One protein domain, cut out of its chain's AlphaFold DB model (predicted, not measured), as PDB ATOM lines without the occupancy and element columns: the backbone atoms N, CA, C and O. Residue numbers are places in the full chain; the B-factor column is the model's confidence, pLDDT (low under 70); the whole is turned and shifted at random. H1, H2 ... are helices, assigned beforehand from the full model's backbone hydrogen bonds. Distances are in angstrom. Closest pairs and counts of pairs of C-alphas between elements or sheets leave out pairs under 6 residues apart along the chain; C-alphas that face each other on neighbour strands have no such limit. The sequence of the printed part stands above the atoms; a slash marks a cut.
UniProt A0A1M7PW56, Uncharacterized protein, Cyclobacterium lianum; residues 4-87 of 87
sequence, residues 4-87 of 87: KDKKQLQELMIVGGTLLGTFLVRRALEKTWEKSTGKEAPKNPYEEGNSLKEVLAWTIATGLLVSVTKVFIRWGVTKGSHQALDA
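This is residues 4 to 87 of the 87 residues of an uncharacterized protein of Cyclobacterium lianum (UniProt A0A1M7PW56). Two long helices, H1 and H2, run in opposite directions at a slant to each other, joined at one end by a loop of residues 38 to 51, while at the other end residues 4 to 17 of H1 and residues 74 to 87, of which 74 to 85 belong to H2, stand free. The pairing is loose. The printed part has 84 residues, all helix in class, with no named strand. It is a rod of 53 by 23 by 21 A, only just loose, close to extended, with a radius of gyration of the C-alphas of 17.5 A.

H1, residues 4 to 37, is 49.1 A long and begins at C-alpha 4 (-34.146, 15.871, 59.444). H2, residues 52 to 85, is 48.2 A long, has a kink of 28 degrees near residue 79 and ends at C-alpha 85 (-49.164, 9.526, 55.976).

H1 and H2 are near each other, their closest C-alphas 8.3 A apart. Every O i to N i+4 pair is within hydrogen-bond range in H1, and 28 of 30 in H2.

The C-alphas of Glu 48 and Ala 87 are farthest apart, at 55.3 A. The printed part has no cut, and the link from H1 to H2 is long. Mean pLDDT of the printed part is 81.3; residues 45 to 46, 48 and 79 to 87 are under 70.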
ATOM      1  N   LYS A   4     -34.376  14.542  60.023       77.00
ATOM      2  CA  LYS A   4     -34.146  15.871  59.444       77.00
ATOM      3  C   LYS A   4     -33.612  15.807  58.004       77.00
ATOM      4  O   LYS A   4     -34.136  16.507  57.146       77.00
ATOM      5  N   ASP A   5     -32.663  14.913  57.728       84.56
ATOM      6  CA  ASP A   5     -32.043  14.761  56.401       84.56
ATOM      7  C   ASP A   5     -33.056  14.233  55.371       84.56
ATOM      8  O   ASP A   5     -33.081  14.670  54.224       84.56
ATOM      9  N   LYS A   6     -33.943  13.318  55.793       80.12
ATOM     10  CA  LYS A   6     -35.026  12.797  54.940       80.12
ATOM     11  C   LYS A   6     -36.044  13.882  54.586       80.12
ATOM     12  O   LYS A   6     -36.445  13.970  53.430       80.12
ATOM     13  N   LYS A   7     -36.417  14.722  55.558       82.81
ATOM     14  CA  LYS A   7     -37.345  15.842  55.344       82.81
ATOM     15  C   LYS A   7     -36.760  16.880  54.382       82.81
ATOM     16  O   LYS A   7     -37.453  17.313  53.472       82.81
ATOM     17  N   GLN A   8     -35.474  17.206  54.522       86.69
ATOM     18  CA  GLN A   8     -34.786  18.120  53.604       86.69
ATOM     19  C   GLN A   8     -34.699  17.561  52.180       86.69
ATOM     20  O   GLN A   8     -34.949  18.293  51.230       86.69
ATOM     21  N   LEU A   9     -34.403  16.267  52.019       85.44
ATOM     22  CA  LEU A   9     -34.417  15.606  50.710       85.44
ATOM     23  C   LEU A   9     -35.812  15.598  50.078       85.44
ATOM     24  O   LEU A   9     -35.936  15.847  48.884       85.44
ATOM     25  N   GLN A  10     -36.859  15.354  50.865       81.94
ATOM     26  CA  GLN A  10     -38.239  15.446  50.387       81.94
ATOM     27  C   GLN A  10     -38.595  16.871  49.953       81.94
ATOM     28  O   GLN A  10     -39.122  17.049  48.859       81.94
ATOM     29  N   GLU A  11     -38.264  17.887  50.754       86.12
ATOM     30  CA  GLU A  11     -38.484  19.295  50.398       86.12
ATOM     31  C   GLU A  11     -37.729  19.673  49.115       86.12
ATOM     32  O   GLU A  11     -38.315  20.265  48.209       86.12
ATOM     33  N   LEU A  12     -36.468  19.252  48.975       90.25
ATOM     34  CA  LEU A  12     -35.668  19.453  47.762       90.25
ATOM     35  C   LEU A  12     -36.275  18.771  46.535       90.25
ATOM     36  O   LEU A  12     -36.319  19.377  45.468       90.25
ATOM     37  N   MET A  13     -36.771  17.540  46.671       83.56
ATOM     38  CA  MET A  13     -37.440  16.840  45.571       83.56
ATOM     39  C   MET A  13     -38.765  17.502  45.188       83.56
ATOM     40  O   MET A  13     -39.068  17.593  44.002       83.56
ATOM     41  N   ILE A  14     -39.536  18.007  46.153       81.50
ATOM     42  CA  ILE A  14     -40.794  18.719  45.887       81.50
ATOM     43  C   ILE A  14     -40.515  20.039  45.166       81.50
ATOM     44  O   ILE A  14     -41.135  20.328  44.139       81.50
ATOM     45  N   VAL A  15     -39.567  20.832  45.669       88.62
ATOM     46  CA  VAL A  15     -39.182  22.109  45.054       88.62
ATOM     47  C   VAL A  15     -38.584  21.868  43.669       88.62
ATOM     48  O   VAL A  15     -39.036  22.471  42.699       88.62
ATOM     49  N   GLY A  16     -37.633  20.940  43.547       88.56
ATOM     50  CA  GLY A  16     -36.998  20.591  42.277       88.56
ATOM     51  C   GLY A  16     -37.985  20.021  41.256       88.56
ATOM     52  O   GLY A  16     -37.986  20.435  40.099       88.56
ATOM     53  N   GLY A  17     -38.881  19.131  41.686       85.62
ATOM     54  CA  GLY A  17     -39.929  18.550  40.847       85.62
ATOM     55  C   GLY A  17     -40.937  19.590  40.361       85.62
ATOM     56  O   GLY A  17     -41.293  19.594  39.184       85.62
ATOM     57  N   THR A  18     -41.337  20.529  41.223       83.88
ATOM     58  CA  THR A  18     -42.195  21.663  40.833       83.88
ATOM     59  C   THR A  18     -41.475  22.575  39.837       83.88
ATOM     60  O   THR A  18     -42.064  22.972  38.830       83.88
ATOM     61  N   LEU A  19     -40.188  22.830  40.099       89.12
ATOM     62  CA  LEU A  19     -39.170  23.406  39.214       89.12
ATOM     63  C   LEU A  19     -39.321  22.942  37.765       89.12
ATOM     64  O   LEU A  19     -39.754  23.650  36.850       89.12
ATOM     65  N   LEU A  20     -38.948  21.677  37.604       88.62
ATOM     66  CA  LEU A  20     -38.846  20.995  36.326       88.62
ATOM     67  C   LEU A  20     -40.216  20.793  35.680       88.62
ATOM     68  O   LEU A  20     -40.364  21.027  34.482       88.62
ATOM     69  N   GLY A  21     -41.230  20.417  36.462       85.94
ATOM     70  CA  GLY A  21     -42.593  20.238  35.969       85.94
ATOM     71  C   GLY A  21     -43.148  21.524  35.361       85.94
ATOM     72  O   GLY A  21     -43.637  21.514  34.233       85.94
ATOM     73  N   THR A  22     -42.988  22.652  36.056       85.62
ATOM     74  CA  THR A  22     -43.415  23.966  35.551       85.62
ATOM     75  C   THR A  22     -42.675  24.335  34.266       85.62
ATOM     76  O   THR A  22     -43.296  24.795  33.307       85.62
ATOM     77  N   PHE A  23     -41.360  24.098  34.215       89.62
ATOM     78  CA  PHE A  23     -40.557  24.361  33.021       89.62
ATOM     79  C   PHE A  23     -41.030  23.540  31.810       89.62
ATOM     80  O   PHE A  23     -41.223  24.093  30.725       89.62
ATOM     81  N   LEU A  24     -41.275  22.240  31.995       90.75
ATOM     82  CA  LEU A  24     -41.748  21.353  30.931       90.75
ATOM     83  C   LEU A  24     -43.143  21.739  30.434       90.75
ATOM     84  O   LEU A  24     -43.358  21.826  29.226       90.75
ATOM     85  N   VAL A  25     -44.070  22.018  31.353       88.69
ATOM     86  CA  VAL A  25     -45.432  22.463  31.022       88.69
ATOM     87  C   VAL A  25     -45.391  23.755  30.211       88.69
ATOM     88  O   VAL A  25     -46.040  23.853  29.168       88.69
ATOM     89  N   ARG A  26     -44.573  24.725  30.634       87.00
ATOM     90  CA  ARG A  26     -44.383  25.977  29.898       87.00
ATOM     91  C   ARG A  26     -43.834  25.727  28.494       87.00
ATOM     92  O   ARG A  26     -44.403  26.223  27.528       87.00
ATOM     93  N   ARG A  27     -42.774  24.923  28.365       90.69
ATOM     94  CA  ARG A  27     -42.158  24.590  27.069       90.69
ATOM     95  C   ARG A  27     -43.153  23.915  26.120       90.69
ATOM     96  O   ARG A  27     -43.164  24.215  24.929       90.69
ATOM     97  N   ALA A  28     -43.984  23.012  26.638       91.00
ATOM     98  CA  ALA A  28     -45.016  22.332  25.863       91.00
ATOM     99  C   ALA A  28     -46.096  23.305  25.371       91.00
ATOM    100  O   ALA A  28     -46.499  23.235  24.207       91.00
ATOM    101  N   LEU A  29     -46.527  24.238  26.224       89.88
ATOM    102  CA  LEU A  29     -47.489  25.269  25.845       89.88
ATOM    103  C   LEU A  29     -46.918  26.196  24.763       89.88
ATOM    104  O   LEU A  29     -47.589  26.444  23.766       89.88
ATOM    105  N   GLU A  30     -45.670  26.643  24.923       90.75
ATOM    106  CA  GLU A  30     -44.970  27.480  23.938       90.75
ATOM    107  C   GLU A  30     -44.879  26.781  22.574       90.75
ATOM    108  O   GLU A  30     -45.302  27.345  21.570       90.75
ATOM    109  N   LYS A  31     -44.451  25.511  22.534       92.56
ATOM    110  CA  LYS A  31     -44.428  24.729  21.286       92.56
ATOM    111  C   LYS A  31     -45.808  24.557  20.658       92.56
ATOM    112  O   LYS A  31     -45.937  24.530  19.438       92.56
ATOM    113  N   THR A  32     -46.834  24.371  21.484       91.81
ATOM    114  CA  THR A  32     -48.210  24.211  20.999       91.81
ATOM    115  C   THR A  32     -48.698  25.498  20.348       91.81
ATOM    116  O   THR A  32     -49.342  25.447  19.304       91.81
ATOM    117  N   TRP A  33     -48.344  26.639  20.935       90.62
ATOM    118  CA  TRP A  33     -48.632  27.954  20.385       90.62
ATOM    119  C   TRP A  33     -47.888  28.216  19.077       90.62
ATOM    120  O   TRP A  33     -48.508  28.610  18.094       90.62
ATOM    121  N   GLU A  34     -46.586  27.936  19.035       91.00
ATOM    122  CA  GLU A  34     -45.776  28.045  17.816       91.00
ATOM    123  C   GLU A  34     -46.345  27.184  16.690       91.00
ATOM    124  O   GLU A  34     -46.492  27.643  15.560       91.00
ATOM    125  N   LYS A  35     -46.752  25.951  17.002       92.00
ATOM    126  CA  LYS A  35     -47.357  25.046  16.023       92.00
ATOM    127  C   LYS A  35     -48.716  25.535  15.512       92.00
ATOM    128  O   LYS A  35     -49.035  25.284  14.354       92.00
ATOM    129  N   SER A  36     -49.535  26.166  16.354       88.69
ATOM    130  CA  SER A  36     -50.890  26.594  15.976       88.69
ATOM    131  C   SER A  36     -50.930  27.969  15.311       88.69
ATOM    132  O   SER A  36     -51.750  28.188  14.423       88.69
ATOM    133  N   THR A  37     -50.060  28.890  15.728       87.56
ATOM    134  CA  THR A  37     -50.037  30.282  15.253       87.56
ATOM    135  C   THR A  37     -48.925  30.561  14.246       87.56
ATOM    136  O   THR A  37     -48.979  31.569  13.546       87.56
ATOM    137  N   GLY A  38     -47.916  29.688  14.162       86.06
ATOM    138  CA  GLY A  38     -46.723  29.894  13.339       86.06
ATOM    139  C   GLY A  38     -45.751  30.940  13.895       86.06
ATOM    140  O   GLY A  38     -44.791  31.286  13.212       86.06
ATOM    141  N   LYS A  39     -45.990  31.456  15.107       83.81
ATOM    142  CA  LYS A  39     -45.185  32.501  15.752       83.81
ATOM    143  C   LYS A  39     -44.798  32.099  17.168       83.81
ATOM    144  O   LYS A  39     -45.491  31.306  17.805       83.81
ATOM    145  N   GLU A  40     -43.721  32.682  17.681       85.00
ATOM    146  CA  GLU A  40     -43.368  32.507  19.089       85.00
ATOM    147  C   GLU A  40     -44.501  32.973  20.011       85.00
ATOM    148  O   GLU A  40     -45.270  33.885  19.700       85.00
ATOM    149  N   ALA A  41     -44.625  32.306  21.158       85.25
ATOM    150  CA  ALA A  41     -45.589  32.707  22.169       85.25
ATOM    151  C   ALA A  41     -45.329  34.155  22.643       85.25
ATOM    152  O   ALA A  41     -44.161  34.492  22.851       85.25
ATOM    153  N   PRO A  42     -46.372  34.976  22.898       83.69
ATOM    154  CA  PRO A  42     -46.241  36.352  23.385       83.69
ATOM    155  C   PRO A  42     -45.664  36.404  24.808       83.69
ATOM    156  O   PRO A  42     -46.373  36.539  25.807       83.69
ATOM    157  N   LYS A  43     -44.344  36.245  24.921       78.38
ATOM    158  CA  LYS A  43     -43.610  36.261  26.196       78.38
ATOM    159  C   LYS A  43     -43.325  37.690  26.658       78.38
ATOM    160  O   LYS A  43     -43.138  37.900  27.855       78.38
ATOM    161  N   ASN A  44     -43.321  38.645  25.726       70.38
ATOM    162  CA  ASN A  44     -43.080  40.059  25.972       70.38
ATOM    163  C   ASN A  44     -44.239  40.912  25.410       70.38
ATOM    164  O   ASN A  44     -44.467  40.905  24.198       70.38
ATOM    165  N   PRO A  45     -44.969  41.660  26.258       60.25
ATOM    166  CA  PRO A  45     -46.086  42.497  25.816       60.25
ATOM    167  C   PRO A  45     -45.661  43.722  24.990       60.25
ATOM    168  O   PRO A  45     -46.521  44.342  24.373       60.25
ATOM    169  N   TYR A  46     -44.371  44.077  24.975       63.78
ATOM    170  CA  TYR A  46     -43.838  45.235  24.246       63.78
ATOM    171  C   TYR A  46     -43.173  44.872  22.910       63.78
ATOM    172  O   TYR A  46     -42.620  45.746  22.249       63.78
ATOM    173  N   GLU A  47     -43.193  43.600  22.505       72.00
ATOM    174  CA  GLU A  47     -42.709  43.208  21.180       72.00
ATOM    175  C   GLU A  47     -43.678  43.673  20.088       72.00
ATOM    176  O   GLU A  47     -44.835  43.253  20.052       72.00
ATOM    177  N   GLU A  48     -43.176  44.501  19.167       62.84
ATOM    178  CA  GLU A  48     -43.943  45.143  18.085       62.84
ATOM    179  C   GLU A  48     -44.645  44.149  17.134       62.84
ATOM    180  O   GLU A  48     -45.566  44.523  16.411       62.84
ATOM    181  N   GLY A  49     -44.249  42.870  17.147       70.12
ATOM    182  CA  GLY A  49     -44.831  41.807  16.318       70.12
ATOM    183  C   GLY A  49     -46.082  41.125  16.892       70.12
ATOM    184  O   GLY A  49     -46.707  40.328  16.186       70.12
ATOM    185  N   ASN A  50     -46.454  41.412  18.144       78.38
ATOM    186  CA  ASN A  50     -47.588  40.776  18.815       78.38
ATOM    187  C   ASN A  50     -48.857  41.627  18.696       78.38
ATOM    188  O   ASN A  50     -48.921  42.756  19.178       78.38
ATOM    189  N   SER A  51     -49.919  41.069  18.112       85.06
ATOM    190  CA  SER A  51     -51.229  41.723  18.130       85.06
ATOM    191  C   SER A  51     -51.880  41.623  19.513       85.06
ATOM    192  O   SER A  51     -51.711  40.639  20.237       85.06
ATOM    193  N   LEU A  52     -52.726  42.599  19.862       85.69
ATOM    194  CA  LEU A  52     -53.487  42.593  21.120       85.69
ATOM    195  C   LEU A  52     -54.298  41.296  21.312       85.69
ATOM    196  O   LEU A  52     -54.422  40.789  22.425       85.69
ATOM    197  N   LYS A  53     -54.824  40.735  20.216       86.31
ATOM    198  CA  LYS A  53     -55.577  39.475  20.227       86.31
ATOM    199  C   LYS A  53     -54.693  38.284  20.605       86.31
ATOM    200  O   LYS A  53     -55.131  37.445  21.386       86.31
ATOM    201  N   GLU A  54     -53.474  38.211  20.072       85.88
ATOM    202  CA  GLU A  54     -52.508  37.154  20.403       85.88
ATOM    203  C   GLU A  54     -52.090  37.245  21.874       85.88
ATOM    204  O   GLU A  54     -52.136  36.238  22.581       85.88
ATOM    205  N   VAL A  55     -51.789  38.452  22.367       87.94
ATOM    206  CA  VAL A  55     -51.436  38.686  23.779       87.94
ATOM    207  C   VAL A  55     -52.580  38.283  24.712       87.94
ATOM    208  O   VAL A  55     -52.356  37.587  25.705       87.94
ATOM    209  N   LEU A  56     -53.817  38.670  24.388       89.75
ATOM    210  CA  LEU A  56     -54.988  38.324  25.191       89.75
ATOM    211  C   LEU A  56     -55.232  36.811  25.205       89.75
ATOM    212  O   LEU A  56     -55.425  36.228  26.270       89.75
ATOM    213  N   ALA A  57     -55.184  36.163  24.041       90.00
ATOM    214  CA  ALA A  57     -55.375  34.721  23.936       90.00
ATOM    215  C   ALA A  57     -54.288  33.944  24.698       90.00
ATOM    216  O   ALA A  57     -54.607  33.004  25.428       90.00
ATOM    217  N   TRP A  58     -53.026  34.373  24.612       90.06
ATOM    218  CA  TRP A  58     -51.929  33.781  25.378       90.06
ATOM    219  C   TRP A  58     -52.099  33.975  26.889       90.06
ATOM    220  O   TRP A  58     -51.916  33.037  27.668       90.06
ATOM    221  N   THR A  59     -52.510  35.170  27.313       90.25
ATOM    222  CA  THR A  59     -52.773  35.490  28.726       90.25
ATOM    223  C   THR A  59     -53.906  34.634  29.289       90.25
ATOM    224  O   THR A  59     -53.784  34.082  30.381       90.25
ATOM    225  N   ILE A  60     -54.995  34.454  28.536       92.25
ATOM    226  CA  ILE A  60     -56.106  33.585  28.941       92.25
ATOM    227  C   ILE A  60     -55.638  32.128  29.026       92.25
ATOM    228  O   ILE A  60     -55.887  31.463  30.032       92.25
ATOM    229  N   ALA A  61     -54.924  31.634  28.010       90.44
ATOM    230  CA  ALA A  61     -54.433  30.257  27.978       90.44
ATOM    231  C   ALA A  61     -53.507  29.949  29.166       90.44
ATOM    232  O   ALA A  61     -53.696  28.957  29.873       90.44
ATOM    233  N   THR A  62     -52.537  30.826  29.428       88.31
ATOM    234  CA  THR A  62     -51.611  30.686  30.559       88.31
ATOM    235  C   THR A  62     -52.323  30.837  31.905       88.31
ATOM    236  O   THR A  62     -52.077  30.041  32.813       88.31
ATOM    237  N   GLY A  63     -53.258  31.782  32.036       90.19
ATOM    238  CA  GLY A  63     -54.058  31.970  33.248       90.19
ATOM    239  C   GLY A  63     -54.914  30.749  33.596       90.19
ATOM    240  O   GLY A  63     -54.922  30.300  34.749       90.19
ATOM    241  N   LEU A  64     -55.582  30.158  32.600       93.75
ATOM    242  CA  LEU A  64     -56.346  28.920  32.767       93.75
ATOM    243  C   LEU A  64     -55.436  27.756  33.165       93.75
ATOM    244  O   LEU A  64     -55.722  27.063  34.141       93.75
ATOM    245  N   LEU A  65     -54.308  27.582  32.473       88.44
ATOM    246  CA  LEU A  65     -53.360  26.506  32.755       88.44
ATOM    247  C   LEU A  65     -52.816  26.573  34.189       88.44
ATOM    248  O   LEU A  65     -52.785  25.558  34.887       88.44
ATOM    249  N   VAL A  66     -52.432  27.764  34.660       87.38
ATOM    250  CA  VAL A  66     -51.961  27.974  36.040       87.38
ATOM    251  C   VAL A  66     -53.064  27.661  37.049       87.38
ATOM    252  O   VAL A  66     -52.802  27.038  38.080       87.38
ATOM    253  N   SER A  67     -54.300  28.064  36.756       89.25
ATOM    254  CA  SER A  67     -55.447  27.835  37.639       89.25
ATOM    255  C   SER A  67     -55.751  26.343  37.781       89.25
ATOM    256  O   SER A  67     -55.844  25.841  38.902       89.25
ATOM    257  N   VAL A  68     -55.800  25.614  36.661       90.00
ATOM    258  CA  VAL A  68     -55.973  24.153  36.647       90.00
ATOM    259  C   VAL A  68     -54.829  23.472  37.393       90.00
ATOM    260  O   VAL A  68     -55.078  22.646  38.267       90.00
ATOM    261  N   THR A  69     -53.582  23.864  37.126       85.44
ATOM    262  CA  THR A  69     -52.394  23.292  37.778       85.44
ATOM    263  C   THR A  69     -52.452  23.453  39.298       85.44
ATOM    264  O   THR A  69     -52.213  22.494  40.029       85.44
ATOM    265  N   LYS A  70     -52.832  24.635  39.804       83.44
ATOM    266  CA  LYS A  70     -52.986  24.874  41.249       83.44
ATOM    267  C   LYS A  70     -54.029  23.953  41.877       83.44
ATOM    268  O   LYS A  70     -53.778  23.408  42.952       83.44
ATOM    269  N   VAL A  71     -55.182  23.785  41.227       88.44
ATOM    270  CA  VAL A  71     -56.239  22.879  41.707       88.44
ATOM    271  C   VAL A  71     -55.744  21.439  41.696       88.44
ATOM    272  O   VAL A  71     -55.904  20.742  42.691       88.44
ATOM    273  N   PHE A  72     -55.087  21.015  40.618       84.31
ATOM    274  CA  PHE A  72     -54.603  19.648  40.460       84.31
ATOM    275  C   PHE A  72     -53.521  19.292  41.482       84.31
ATOM    276  O   PHE A  72     -53.583  18.227  42.090       84.31
ATOM    277  N   ILE A  73     -52.573  20.203  41.735       80.38
ATOM    278  CA  ILE A  73     -51.552  20.033  42.778       80.38
ATOM    279  C   ILE A  73     -52.215  19.949  44.148       80.38
ATOM    280  O   ILE A  73     -51.936  19.016  44.891       80.38
ATOM    281  N   ARG A  74     -53.111  20.887  44.488       79.81
ATOM    282  CA  ARG A  74     -53.815  20.854  45.779       79.81
ATOM    283  C   ARG A  74     -54.585  19.551  45.947       79.81
ATOM    284  O   ARG A  74     -54.427  18.892  46.960       79.81
ATOM    285  N   TRP A  75     -55.354  19.152  44.940       81.56
ATOM    286  CA  TRP A  75     -56.141  17.924  44.967       81.56
ATOM    287  C   TRP A  75     -55.272  16.668  45.088       81.56
ATOM    288  O   TRP A  75     -55.535  15.818  45.937       81.56
ATOM    289  N   GLY A  76     -54.214  16.568  44.280       79.94
ATOM    290  CA  GLY A  76     -53.273  15.452  44.308       79.94
ATOM    291  C   GLY A  76     -52.523  15.361  45.634       79.94
ATOM    292  O   GLY A  76     -52.375  14.271  46.173       79.94
ATOM    293  N   VAL A  77     -52.128  16.502  46.209       71.19
ATOM    294  CA  VAL A  77     -51.510  16.560  47.537       71.19
ATOM    295  C   VAL A  77     -52.514  16.185  48.621       71.19
ATOM    296  O   VAL A  77     -52.158  15.380  49.461       71.19
ATOM    297  N   THR A  78     -53.757  16.677  48.601       72.56
ATOM    298  CA  THR A  78     -54.768  16.354  49.629       72.56
ATOM    299  C   THR A  78     -55.198  14.884  49.599       72.56
ATOM    300  O   THR A  78     -55.350  14.266  50.651       72.56
ATOM    301  N   LYS A  79     -55.374  14.283  48.413       67.38
ATOM    302  CA  LYS A  79     -55.639  12.837  48.309       67.38
ATOM    303  C   LYS A  79     -54.396  12.000  48.612       67.38
ATOM    304  O   LYS A  79     -54.495  11.001  49.316       67.38
ATOM    305  N   GLY A  80     -53.235  12.416  48.113       59.94
ATOM    306  CA  GLY A  80     -51.964  11.732  48.341       59.94
ATOM    307  C   GLY A  80     -51.482  11.820  49.788       59.94
ATOM    308  O   GLY A  80     -50.844  10.890  50.264       59.94
ATOM    309  N   SER A  81     -51.826  12.879  50.528       51.41
ATOM    310  CA  SER A  81     -51.449  13.043  51.934       51.41
ATOM    311  C   SER A  81     -52.141  12.044  52.851       51.41
ATOM    312  O   SER A  81     -51.531  11.634  53.826       51.41
ATOM    313  N   HIS A  82     -53.355  11.593  52.523       50.06
ATOM    314  CA  HIS A  82     -53.962  10.462  53.233       50.06
ATOM    315  C   HIS A  82     -53.217   9.155  52.936       50.06
ATOM    316  O   HIS A  82     -52.927   8.383  53.835       50.06
ATOM    317  N   GLN A  83     -52.816   8.932  51.684       50.81
ATOM    318  CA  GLN A  83     -52.176   7.678  51.281       50.81
ATOM    319  C   GLN A  83     -50.690   7.571  51.677       50.81
ATOM    320  O   GLN A  83     -50.173   6.466  51.782       50.81
ATOM    321  N   ALA A  84     -50.003   8.699  51.880       49.97
ATOM    322  CA  ALA A  84     -48.579   8.757  52.221       49.97
ATOM    323  C   ALA A  84     -48.289   9.012  53.713       49.97
ATOM    324  O   ALA A  84     -47.136   8.897  54.121       49.97
ATOM    325  N   LEU A  85     -49.289   9.408  54.513       51.22
ATOM    326  CA  LEU A  85     -49.164   9.526  55.976       51.22
ATOM    327  C   LEU A  85     -49.689   8.284  56.716       51.22
ATOM    328  O   LEU A  85     -49.259   8.053  57.844       51.22
ATOM    329  N   ASP A  86     -50.549   7.485  56.072       46.72
ATOM    330  CA  ASP A  86     -51.078   6.217  56.602       46.72
ATOM    331  C   ASP A  86     -50.315   4.967  56.090       46.72
ATOM    332  O   ASP A  86     -50.729   3.840  56.370       46.72
ATOM    333  N   ALA A  87     -49.207   5.141  55.351       43.16
ATOM    334  CA  ALA A  87     -48.330   4.075  54.832       43.16
ATOM    335  C   ALA A  87     -46.888   4.229  55.342       43.16
ATOM    336  O   ALA A  87     -46.254   3.191  55.641       43.16
TER     337      ALA A  87